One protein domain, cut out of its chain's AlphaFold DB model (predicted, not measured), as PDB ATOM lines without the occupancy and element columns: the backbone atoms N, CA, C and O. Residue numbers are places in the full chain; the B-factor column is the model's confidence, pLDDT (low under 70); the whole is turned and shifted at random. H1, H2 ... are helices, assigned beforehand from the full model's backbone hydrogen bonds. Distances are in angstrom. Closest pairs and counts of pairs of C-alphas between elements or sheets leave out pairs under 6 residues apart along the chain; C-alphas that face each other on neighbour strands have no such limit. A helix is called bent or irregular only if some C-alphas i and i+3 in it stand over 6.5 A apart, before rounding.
ATOM      1  N   GLU A   2     123.079 144.963 148.857       79.62
ATOM      2  CA  GLU A   2     122.228 146.054 149.341       79.62
ATOM      3  C   GLU A   2     123.064 146.895 150.312       79.62
ATOM      4  O   GLU A   2     123.607 146.351 151.275       79.62
ATOM      5  N   GLU A   3     123.221 148.184 150.026       84.38
ATOM      6  CA  GLU A   3     123.905 149.111 150.925       84.38
ATOM      7  C   GLU A   3     122.962 149.489 152.068       84.38
ATOM      8  O   GLU A   3     121.804 149.840 151.838       84.38
ATOM      9  N   ARG A   4     123.445 149.384 153.309       86.44
ATOM     10  CA  ARG A   4     122.662 149.695 154.507       86.44
ATOM     11  C   ARG A   4     123.419 150.703 155.367       86.44
ATOM     12  O   ARG A   4     124.589 150.453 155.663       86.44
ATOM     13  N   PRO A   5     122.782 151.814 155.776       88.00
ATOM     14  CA  PRO A   5     123.416 152.773 156.669       88.00
ATOM     15  C   PRO A   5     123.646 152.138 158.045       88.00
ATOM     16  O   PRO A   5     122.808 151.377 158.528       88.00
ATOM     17  N   PHE A   6     124.778 152.459 158.671       88.38
ATOM     18  CA  PHE A   6     125.133 151.996 160.013       88.38
ATOM     19  C   PHE A   6     125.340 153.200 160.935       88.38
ATOM     20  O   PHE A   6     126.346 153.904 160.821       88.38
ATOM     21  N   GLY A   7     124.393 153.434 161.846       85.56
ATOM     22  CA  GLY A   7     124.395 154.601 162.728       85.56
ATOM     23  C   GLY A   7     124.160 155.945 162.018       85.56
ATOM     24  O   GLY A   7     123.772 156.017 160.852       85.56
ATOM     25  N   ASN A   8     124.383 157.033 162.762       87.44
ATOM     26  CA  ASN A   8     124.216 158.409 162.285       87.44
ATOM     27  C   ASN A   8     125.511 158.973 161.669       87.44
ATOM     28  O   ASN A   8     126.600 158.519 162.029       87.44
ATOM     29  N   PRO A   9     125.424 160.011 160.810       88.12
ATOM     30  CA  PRO A   9     126.598 160.708 160.292       88.12
ATOM     31  C   PRO A   9     127.508 161.229 161.412       88.12
ATOM     32  O   PRO A   9     127.057 161.914 162.333       88.12
ATOM     33  N   ILE A  10     128.800 160.923 161.311       89.06
ATOM     34  CA  ILE A  10     129.816 161.299 162.297       89.06
ATOM     35  C   ILE A  10     130.389 162.668 161.929       89.06
ATOM     36  O   ILE A  10     130.854 162.866 160.810       89.06
ATOM     37  N   THR A  11     130.401 163.603 162.879       88.06
ATOM     38  CA  THR A  11     131.000 164.943 162.697       88.06
ATOM     39  C   THR A  11     132.307 165.126 163.467       88.06
ATOM     40  O   THR A  11     133.110 165.989 163.124       88.06
ATOM     41  N   ASN A  12     132.551 164.301 164.488       86.31
ATOM     42  CA  ASN A  12     133.754 164.339 165.310       86.31
ATOM     43  C   ASN A  12     134.761 163.264 164.851       86.31
ATOM     44  O   ASN A  12     134.460 162.074 164.966       86.31
ATOM     45  N   PRO A  13     135.977 163.631 164.398       82.81
ATOM     46  CA  PRO A  13     136.982 162.666 163.942       82.81
ATOM     47  C   PRO A  13     137.345 161.591 164.977       82.81
ATOM     48  O   PRO A  13     137.648 160.457 164.614       82.81
ATOM     49  N   ASN A  14     137.261 161.914 166.270       83.62
ATOM     50  CA  ASN A  14     137.580 160.977 167.350       83.62
ATOM     51  C   ASN A  14     136.561 159.828 167.478       83.62
ATOM     52  O   ASN A  14     136.856 158.803 168.089       83.62
ATOM     53  N   GLU A  15     135.366 159.981 166.904       85.50
ATOM     54  CA  GLU A  15     134.307 158.966 166.933       85.50
ATOM     55  C   GLU A  15     134.383 157.995 165.746       85.50
ATOM     56  O   GLU A  15     133.738 156.942 165.756       85.50
ATOM     57  N   VAL A  16     135.194 158.305 164.730       86.81
ATOM     58  CA  VAL A  16     135.341 157.461 163.536       86.81
ATOM     59  C   VAL A  16     135.902 156.094 163.917       86.81
ATOM     60  O   VAL A  16     135.331 155.071 163.548       86.81
ATOM     61  N   GLU A  17     136.965 156.055 164.724       85.69
ATOM     62  CA  GLU A  17     137.611 154.799 165.122       85.69
ATOM     63  C   GLU A  17     136.638 153.857 165.845       85.69
ATOM     64  O   GLU A  17     136.522 152.681 165.491       85.69
ATOM     65  N   ILE A  18     135.903 154.361 166.842       86.25
ATOM     66  CA  ILE A  18     134.958 153.541 167.609       86.25
ATOM     67  C   ILE A  18     133.795 153.064 166.734       86.25
ATOM     68  O   ILE A  18     133.365 151.917 166.862       86.25
ATOM     69  N   THR A  19     133.319 153.894 165.806       88.88
ATOM     70  CA  THR A  19     132.186 153.550 164.942       88.88
ATOM     71  C   THR A  19     132.570 152.502 163.905       88.88
ATOM     72  O   THR A  19     131.841 151.528 163.720       88.88
ATOM     73  N   VAL A  20     133.758 152.617 163.307       89.31
ATOM     74  CA  VAL A  20     134.293 151.592 162.398       89.31
ATOM     75  C   VAL A  20     134.469 150.264 163.132       89.31
ATOM     76  O   VAL A  20     134.068 149.222 162.613       89.31
ATOM     77  N   ARG A  21     134.970 150.276 164.376       87.75
ATOM     78  CA  ARG A  21     135.054 149.055 165.199       87.75
ATOM     79  C   ARG A  21     133.677 148.441 165.478       87.75
ATOM     80  O   ARG A  21     133.541 147.218 165.461       87.75
ATOM     81  N   ARG A  22     132.647 149.257 165.728       89.62
ATOM     82  CA  ARG A  22     131.261 148.787 165.910       89.62
ATOM     83  C   ARG A  22     130.712 148.145 164.637       89.62
ATOM     84  O   ARG A  22     130.176 147.042 164.711       89.62
ATOM     85  N   ALA A  23     130.919 148.783 163.486       90.00
ATOM     86  CA  ALA A  23     130.517 148.253 162.184       90.00
ATOM     87  C   ALA A  23     131.218 146.917 161.877       90.00
ATOM     88  O   ALA A  23     130.568 145.948 161.483       90.00
ATOM     89  N   GLN A  24     132.524 146.821 162.150       88.88
ATOM     90  CA  GLN A  24     133.284 145.570 162.048       88.88
ATOM     91  C   GLN A  24     132.689 144.474 162.933       88.88
ATOM     92  O   GLN A  24     132.469 143.357 162.465       88.88
ATOM     93  N   LYS A  25     132.362 144.784 164.192       87.81
ATOM     94  CA  LYS A  25     131.746 143.808 165.097       87.81
ATOM     95  C   LYS A  25     130.371 143.351 164.600       87.81
ATOM     96  O   LYS A  25     130.094 142.156 164.653       87.81
ATOM     97  N   ALA A  26     129.548 144.253 164.068       89.06
ATOM     98  CA  ALA A  26     128.248 143.910 163.492       89.06
ATOM     99  C   ALA A  26     128.385 142.953 162.294       89.06
ATOM    100  O   ALA A  26     127.712 141.927 162.221       89.06
ATOM    101  N   VAL A  27     129.321 143.243 161.386       88.81
ATOM    102  CA  VAL A  27     129.591 142.428 160.190       88.81
ATOM    103  C   VAL A  27     130.102 141.025 160.535       88.81
ATOM    104  O   VAL A  27     129.780 140.059 159.838       88.81
ATOM    105  N   LEU A  28     130.870 140.893 161.616       88.44
ATOM    106  CA  LEU A  28     131.382 139.608 162.100       88.44
ATOM    107  C   LEU A  28     130.347 138.803 162.908       88.44
ATOM    108  O   LEU A  28     130.602 137.643 163.236       88.44
ATOM    109  N   ASN A  29     129.174 139.376 163.202       88.31
ATOM    110  CA  ASN A  29     128.103 138.739 163.970       88.31
ATOM    111  C   ASN A  29     126.753 138.764 163.223       88.31
ATOM    112  O   ASN A  29     125.773 139.306 163.729       88.31
ATOM    113  N   PRO A  30     126.647 138.112 162.048       84.62
ATOM    114  CA  PRO A  30     125.487 138.246 161.158       84.62
ATOM    115  C   PRO A  30     124.181 137.650 161.707       84.62
ATOM    116  O   PRO A  30     123.118 137.897 161.150       84.62
ATOM    117  N   LYS A  31     124.242 136.833 162.768       85.19
ATOM    118  CA  LYS A  31     123.051 136.248 163.412       85.19
ATOM    119  C   LYS A  31     122.345 137.211 164.369       85.19
ATOM    120  O   LYS A  31     121.268 136.883 164.854       85.19
ATOM    121  N   GLN A  32     122.969 138.339 164.695       84.19
ATOM    122  CA  GLN A  32     122.407 139.350 165.580       84.19
ATOM    123  C   GLN A  32     122.020 140.590 164.780       84.19
ATOM    124  O   GLN A  32     122.578 140.851 163.715       84.19
ATOM    125  N   ASP A  33     121.060 141.349 165.304       84.19
ATOM    126  CA  ASP A  33     120.657 142.609 164.694       84.19
ATOM    127  C   ASP A  33     121.806 143.630 164.757       84.19
ATOM    128  O   ASP A  33     122.483 143.774 165.779       84.19
ATOM    129  N   GLN A  34     122.028 144.339 163.650       82.31
ATOM    130  CA  GLN A  34     123.110 145.310 163.500       82.31
ATOM    131  C   GLN A  34     122.928 146.509 164.437       82.31
ATOM    132  O   GLN A  34     123.921 147.028 164.947       82.31
ATOM    133  N   GLN A  35     121.682 146.892 164.739       83.06
ATOM    134  CA  GLN A  35     121.366 148.040 165.602       83.06
ATOM    135  C   GLN A  35     121.914 147.890 167.028       83.06
ATOM    136  O   GLN A  35     122.280 148.872 167.674       83.06
ATOM    137  N   ILE A  36     122.054 146.651 167.512       85.31
ATOM    138  CA  ILE A  36     122.627 146.354 168.835       85.31
ATOM    139  C   ILE A  36     124.077 146.856 168.922       85.31
ATOM    140  O   ILE A  36     124.548 147.260 169.987       85.31
ATOM    141  N   TYR A  37     124.789 146.862 167.794       86.12
ATOM    142  CA  TYR A  37     126.197 147.224 167.747       86.12
ATOM    143  C   TYR A  37     126.447 148.729 167.647       86.12
ATOM    144  O   TYR A  37     127.547 149.169 167.977       86.12
ATOM    145  N   GLU A  38     125.447 149.533 167.274       84.12
ATOM    146  CA  GLU A  38     125.589 150.991 167.133       84.12
ATOM    147  C   GLU A  38     125.979 151.679 168.447       84.12
ATOM    148  O   GLU A  38     126.750 152.640 168.455       84.12
ATOM    149  N   SER A  39     125.496 151.149 169.570       82.00
ATOM    150  CA  SER A  39     125.778 151.645 170.922       82.00
ATOM    151  C   SER A  39     126.722 150.737 171.713       82.00
ATOM    152  O   SER A  39     126.907 150.934 172.914       82.00
ATOM    153  N   TYR A  40     127.367 149.766 171.055       82.62
ATOM    154  CA  TYR A  40     128.222 148.800 171.740       82.62
ATOM    155  C   TYR A  40     129.388 149.493 172.453       82.62
ATOM    156  O   TYR A  40     130.118 150.309 171.873       82.62
ATOM    157  N   LEU A  41     129.556 149.163 173.733       78.94
ATOM    158  CA  LEU A  41     130.642 149.652 174.569       78.94
ATOM    159  C   LEU A  41     131.733 148.589 174.635       78.94
ATOM    160  O   LEU A  41     131.523 147.491 175.147       78.94
ATOM    161  N   PHE A  42     132.913 148.933 174.131       78.31
ATOM    162  CA  PHE A  42     134.090 148.086 174.263       78.31
ATOM    163  C   PHE A  42     134.627 148.198 175.693       78.31
ATOM    164  O   PHE A  42     134.979 149.287 176.149       78.31
ATOM    165  N   GLY A  43     134.669 147.074 176.414       59.22
ATOM    166  CA  GLY A  43     135.047 147.030 177.831       59.22
ATOM    167  C   GLY A  43     136.532 147.303 178.098       59.22
ATOM    168  O   GLY A  43     136.930 147.489 179.245       59.22
ATOM    169  N   THR A  44     137.384 147.313 177.067       59.59
ATOM    170  CA  THR A  44     138.811 147.667 177.157       59.59
ATOM    171  C   THR A  44     139.334 148.118 175.788       59.59
ATOM    172  O   THR A  44     138.794 147.737 174.759       59.59
ATOM    173  N   LYS A  45     140.445 148.873 175.729       55.84
ATOM    174  CA  LYS A  45     141.129 149.186 174.449       55.84
ATOM    175  C   LYS A  45     141.790 147.958 173.782       55.84
ATOM    176  O   LYS A  45     142.395 148.102 172.722       55.84
ATOM    177  N   SER A  46     141.719 146.773 174.396       57.00
ATOM    178  CA  SER A  46     142.402 145.561 173.933       57.00
ATOM    179  C   SER A  46     141.566 144.803 172.902       57.00
ATOM    180  O   SER A  46     140.608 144.115 173.242       57.00
ATOM    181  N   TYR A  47     141.999 144.873 171.643       61.06
ATOM    182  CA  TYR A  47     141.385 144.210 170.488       61.06
ATOM    183  C   TYR A  47     141.225 142.684 170.624       61.06
ATOM    184  O   TYR A  47     140.378 142.087 169.964       61.06
ATOM    185  N   ILE A  48     142.045 142.038 171.459       61.44
ATOM    186  CA  ILE A  48     142.138 140.571 171.542       61.44
ATOM    187  C   ILE A  48     140.924 139.971 172.261       61.44
ATOM    188  O   ILE A  48     140.389 138.953 171.826       61.44
ATOM    189  N   ASN A  49     140.457 140.612 173.335       62.59
ATOM    190  CA  ASN A  49     139.346 140.088 174.134       62.59
ATOM    191  C   ASN A  49     138.008 140.224 173.395       62.59
ATOM    192  O   ASN A  49     137.167 139.331 173.461       62.59
ATOM    193  N   ASP A  50     137.836 141.307 172.635       66.88
ATOM    194  CA  ASP A  50     136.615 141.542 171.865       66.88
ATOM    195  C   ASP A  50     136.495 140.593 170.667       66.88
ATOM    196  O   ASP A  50     135.386 140.166 170.333       66.88
ATOM    197  N   ALA A  51     137.621 140.222 170.048       68.56
ATOM    198  CA  ALA A  51     137.657 139.306 168.909       68.56
ATOM    199  C   ALA A  51     137.202 137.881 169.270       68.56
ATOM    200  O   ALA A  51     136.577 137.216 168.447       68.56
ATOM    201  N   ALA A  52     137.448 137.433 170.507       69.25
ATOM    202  CA  ALA A  52     137.042 136.106 170.981       69.25
ATOM    203  C   ALA A  52     135.515 135.917 171.038       69.25
ATOM    204  O   ALA A  52     135.026 134.792 171.010       69.25
ATOM    205  N   THR A  53     134.758 137.016 171.112       75.19
ATOM    206  CA  THR A  53     133.287 136.991 171.183       75.19
ATOM    207  C   THR A  53     132.604 137.004 169.815       75.19
ATOM    208  O   THR A  53     131.379 136.940 169.750       75.19
ATOM    209  N   ASN A  54     133.366 137.110 168.724       82.00
ATOM    210  CA  ASN A  54     132.807 137.192 167.381       82.00
ATOM    211  C   ASN A  54     132.446 135.802 166.841       82.00
ATOM    212  O   ASN A  54     133.218 134.853 166.961       82.00
ATOM    213  N   LEU A  55     131.285 135.700 166.189       81.00
ATOM    214  CA  LEU A  55     130.825 134.476 165.527       81.00
ATOM    215  C   LEU A  55     131.706 134.093 164.331       81.00
ATOM    216  O   LEU A  55     131.947 132.911 164.094       81.00
ATOM    217  N   LEU A  56     132.154 135.090 163.565       80.62
ATOM    218  CA  LEU A  56     133.019 134.914 162.404       80.62
ATOM    219  C   LEU A  56     134.380 135.574 162.635       80.62
ATOM    220  O   LEU A  56     134.472 136.651 163.223       80.62
ATOM    221  N   LYS A  57     135.437 134.947 162.105       77.88
ATOM    222  CA  LYS A  57     136.785 135.540 162.042       77.88
ATOM    223  C   LYS A  57     136.944 136.496 160.852       77.88
ATOM    224  O   LYS A  57     137.641 137.494 160.972       77.88
ATOM    225  N   PHE A  58     136.276 136.205 159.731       77.25
ATOM    226  CA  PHE A  58     136.300 137.005 158.504       77.25
ATOM    227  C   PHE A  58     134.908 137.067 157.872       77.25
ATOM    228  O   PHE A  58     134.102 136.149 158.034       77.25
ATOM    229  N   SER A  59     134.636 138.141 157.134       82.88
ATOM    230  CA  SER A  59     133.394 138.334 156.388       82.88
ATOM    231  C   SER A  59     133.698 138.889 155.000       82.88
ATOM    232  O   SER A  59     134.660 139.633 154.829       82.88
ATOM    233  N   LYS A  60     132.867 138.527 154.016       81.88
ATOM    234  CA  LYS A  60     132.909 139.099 152.659       81.88
ATOM    235  C   LYS A  60     132.118 140.410 152.553       81.88
ATOM    236  O   LYS A  60     132.165 141.061 151.515       81.88
ATOM    237  N   ASN A  61     131.374 140.782 153.597       86.44
ATOM    238  CA  ASN A  61     130.634 142.039 153.621       86.44
ATOM    239  C   ASN A  61     131.604 143.216 153.741       86.44
ATOM    240  O   ASN A  61     132.558 143.172 154.518       86.44
ATOM    241  N   ILE A  62     131.321 144.270 152.984       87.94
ATOM    242  CA  ILE A  62     132.165 145.458 152.883       87.94
ATOM    243  C   ILE A  62     131.647 146.512 153.857       87.94
ATOM    244  O   ILE A  62     130.439 146.711 153.983       87.94
ATOM    245  N   ILE A  63     132.569 147.200 154.523       90.38
ATOM    246  CA  ILE A  63     132.268 148.407 155.291       90.38
ATOM    247  C   ILE A  63     132.679 149.589 154.423       90.38
ATOM    248  O   ILE A  63     133.861 149.768 154.142       90.38
ATOM    249  N   CYS A  64     131.695 150.363 153.975       91.31
ATOM    250  CA  CYS A  64     131.926 151.589 153.223       91.31
ATOM    251  C   CYS A  64     132.041 152.762 154.200       91.31
ATOM    252  O   CYS A  64     131.178 152.937 155.060       91.31
ATOM    253  N   ILE A  65     133.113 153.544 154.086       90.38
ATOM    254  CA  ILE A  65     133.321 154.754 154.884       90.38
ATOM    255  C   ILE A  65     133.390 155.923 153.911       90.38
ATOM    256  O   ILE A  65     134.350 156.046 153.151       90.38
ATOM    257  N   GLU A  66     132.379 156.786 153.945       90.38
ATOM    258  CA  GLU A  66     132.357 158.017 153.160       90.38
ATOM    259  C   GLU A  66     132.777 159.199 154.042       90.38
ATOM    260  O   GLU A  66     132.100 159.542 155.011       90.38
ATOM    261  N   ILE A  67     133.909 159.823 153.713       88.69
ATOM    262  CA  ILE A  67     134.441 160.992 154.423       88.69
ATOM    263  C   ILE A  67     134.306 162.203 153.500       88.69
ATOM    264  O   ILE A  67     134.732 162.151 152.349       88.69
ATOM    265  N   ARG A  68     133.722 163.297 154.002       88.44
ATOM    266  CA  ARG A  68     133.524 164.548 153.253       88.44
ATOM    267  C   ARG A  68     134.128 165.723 154.022       88.44
ATOM    268  O   ARG A  68     133.831 165.884 155.204       88.44
ATOM    269  N   GLY A  69     134.928 166.557 153.361       84.50
ATOM    270  CA  GLY A  69     135.482 167.785 153.940       84.50
ATOM    271  C   GLY A  69     136.204 168.660 152.912       84.50
ATOM    272  O   GLY A  69     136.529 168.197 151.821       84.50
ATOM    273  N   GLU A  70     136.456 169.927 153.251       80.31
ATOM    274  CA  GLU A  70     137.186 170.859 152.372       80.31
ATOM    275  C   GLU A  70     138.663 170.457 152.205       80.31
ATOM    276  O   GLU A  70     139.209 170.564 151.110       80.31
TER     277      GLU A  70
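Overview. This is residues 2 to 70 of the 451 residues of the protein "P-loop containing nucleoside triphosphate hydrolase protein" of Jimgerdemannia flammicorona (UniProt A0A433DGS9). This domain has little regular structure: one longer helix, H1, lies in the middle, the very short H2 packs on it, and a long stretch, residues 52 to 70, runs back beside H1 as a tail. The printed part has 69 residues with three named helices, H1, H2 and H3, and no named strand; the class is all helix, with 24 residues in named elements. It is compact, with a radius of gyration of the C-alphas of 12.5 A and spans of 39 by 31 by 18 A.

Arrangement. H1, residues 13 to 27, touches H2, residues 35 to 38; their closest C-alphas, of Arg 22 and Tyr 37, are 5.6 A apart. H3, residues 47 to 51, is only just apart from H1, the closest C-alphas 8.4 A apart. H2 and H3 are apart. Every O i to N i+4 pair is within hydrogen-bond range in H3, and 9 of 11 in H1; H2 is too short for such a pair.

Along the chain. H1 runs 21.9 A from C-alpha 13 at (136.982, 162.666, 163.942) and is irregular, but only just: C-alphas 14 and 17 are 6.6 A apart. H2 measures 5.4 A and H3 6.4 A, ending at C-alpha 51 (137.657, 139.306, 168.909).

Size, cuts and confidence. The C-alphas farthest apart, of Ala 52 and Glu 70, are 39.4 A apart. The printed part has no cut, and both links are short. Residues 43 to 52 are under pLDDT 70.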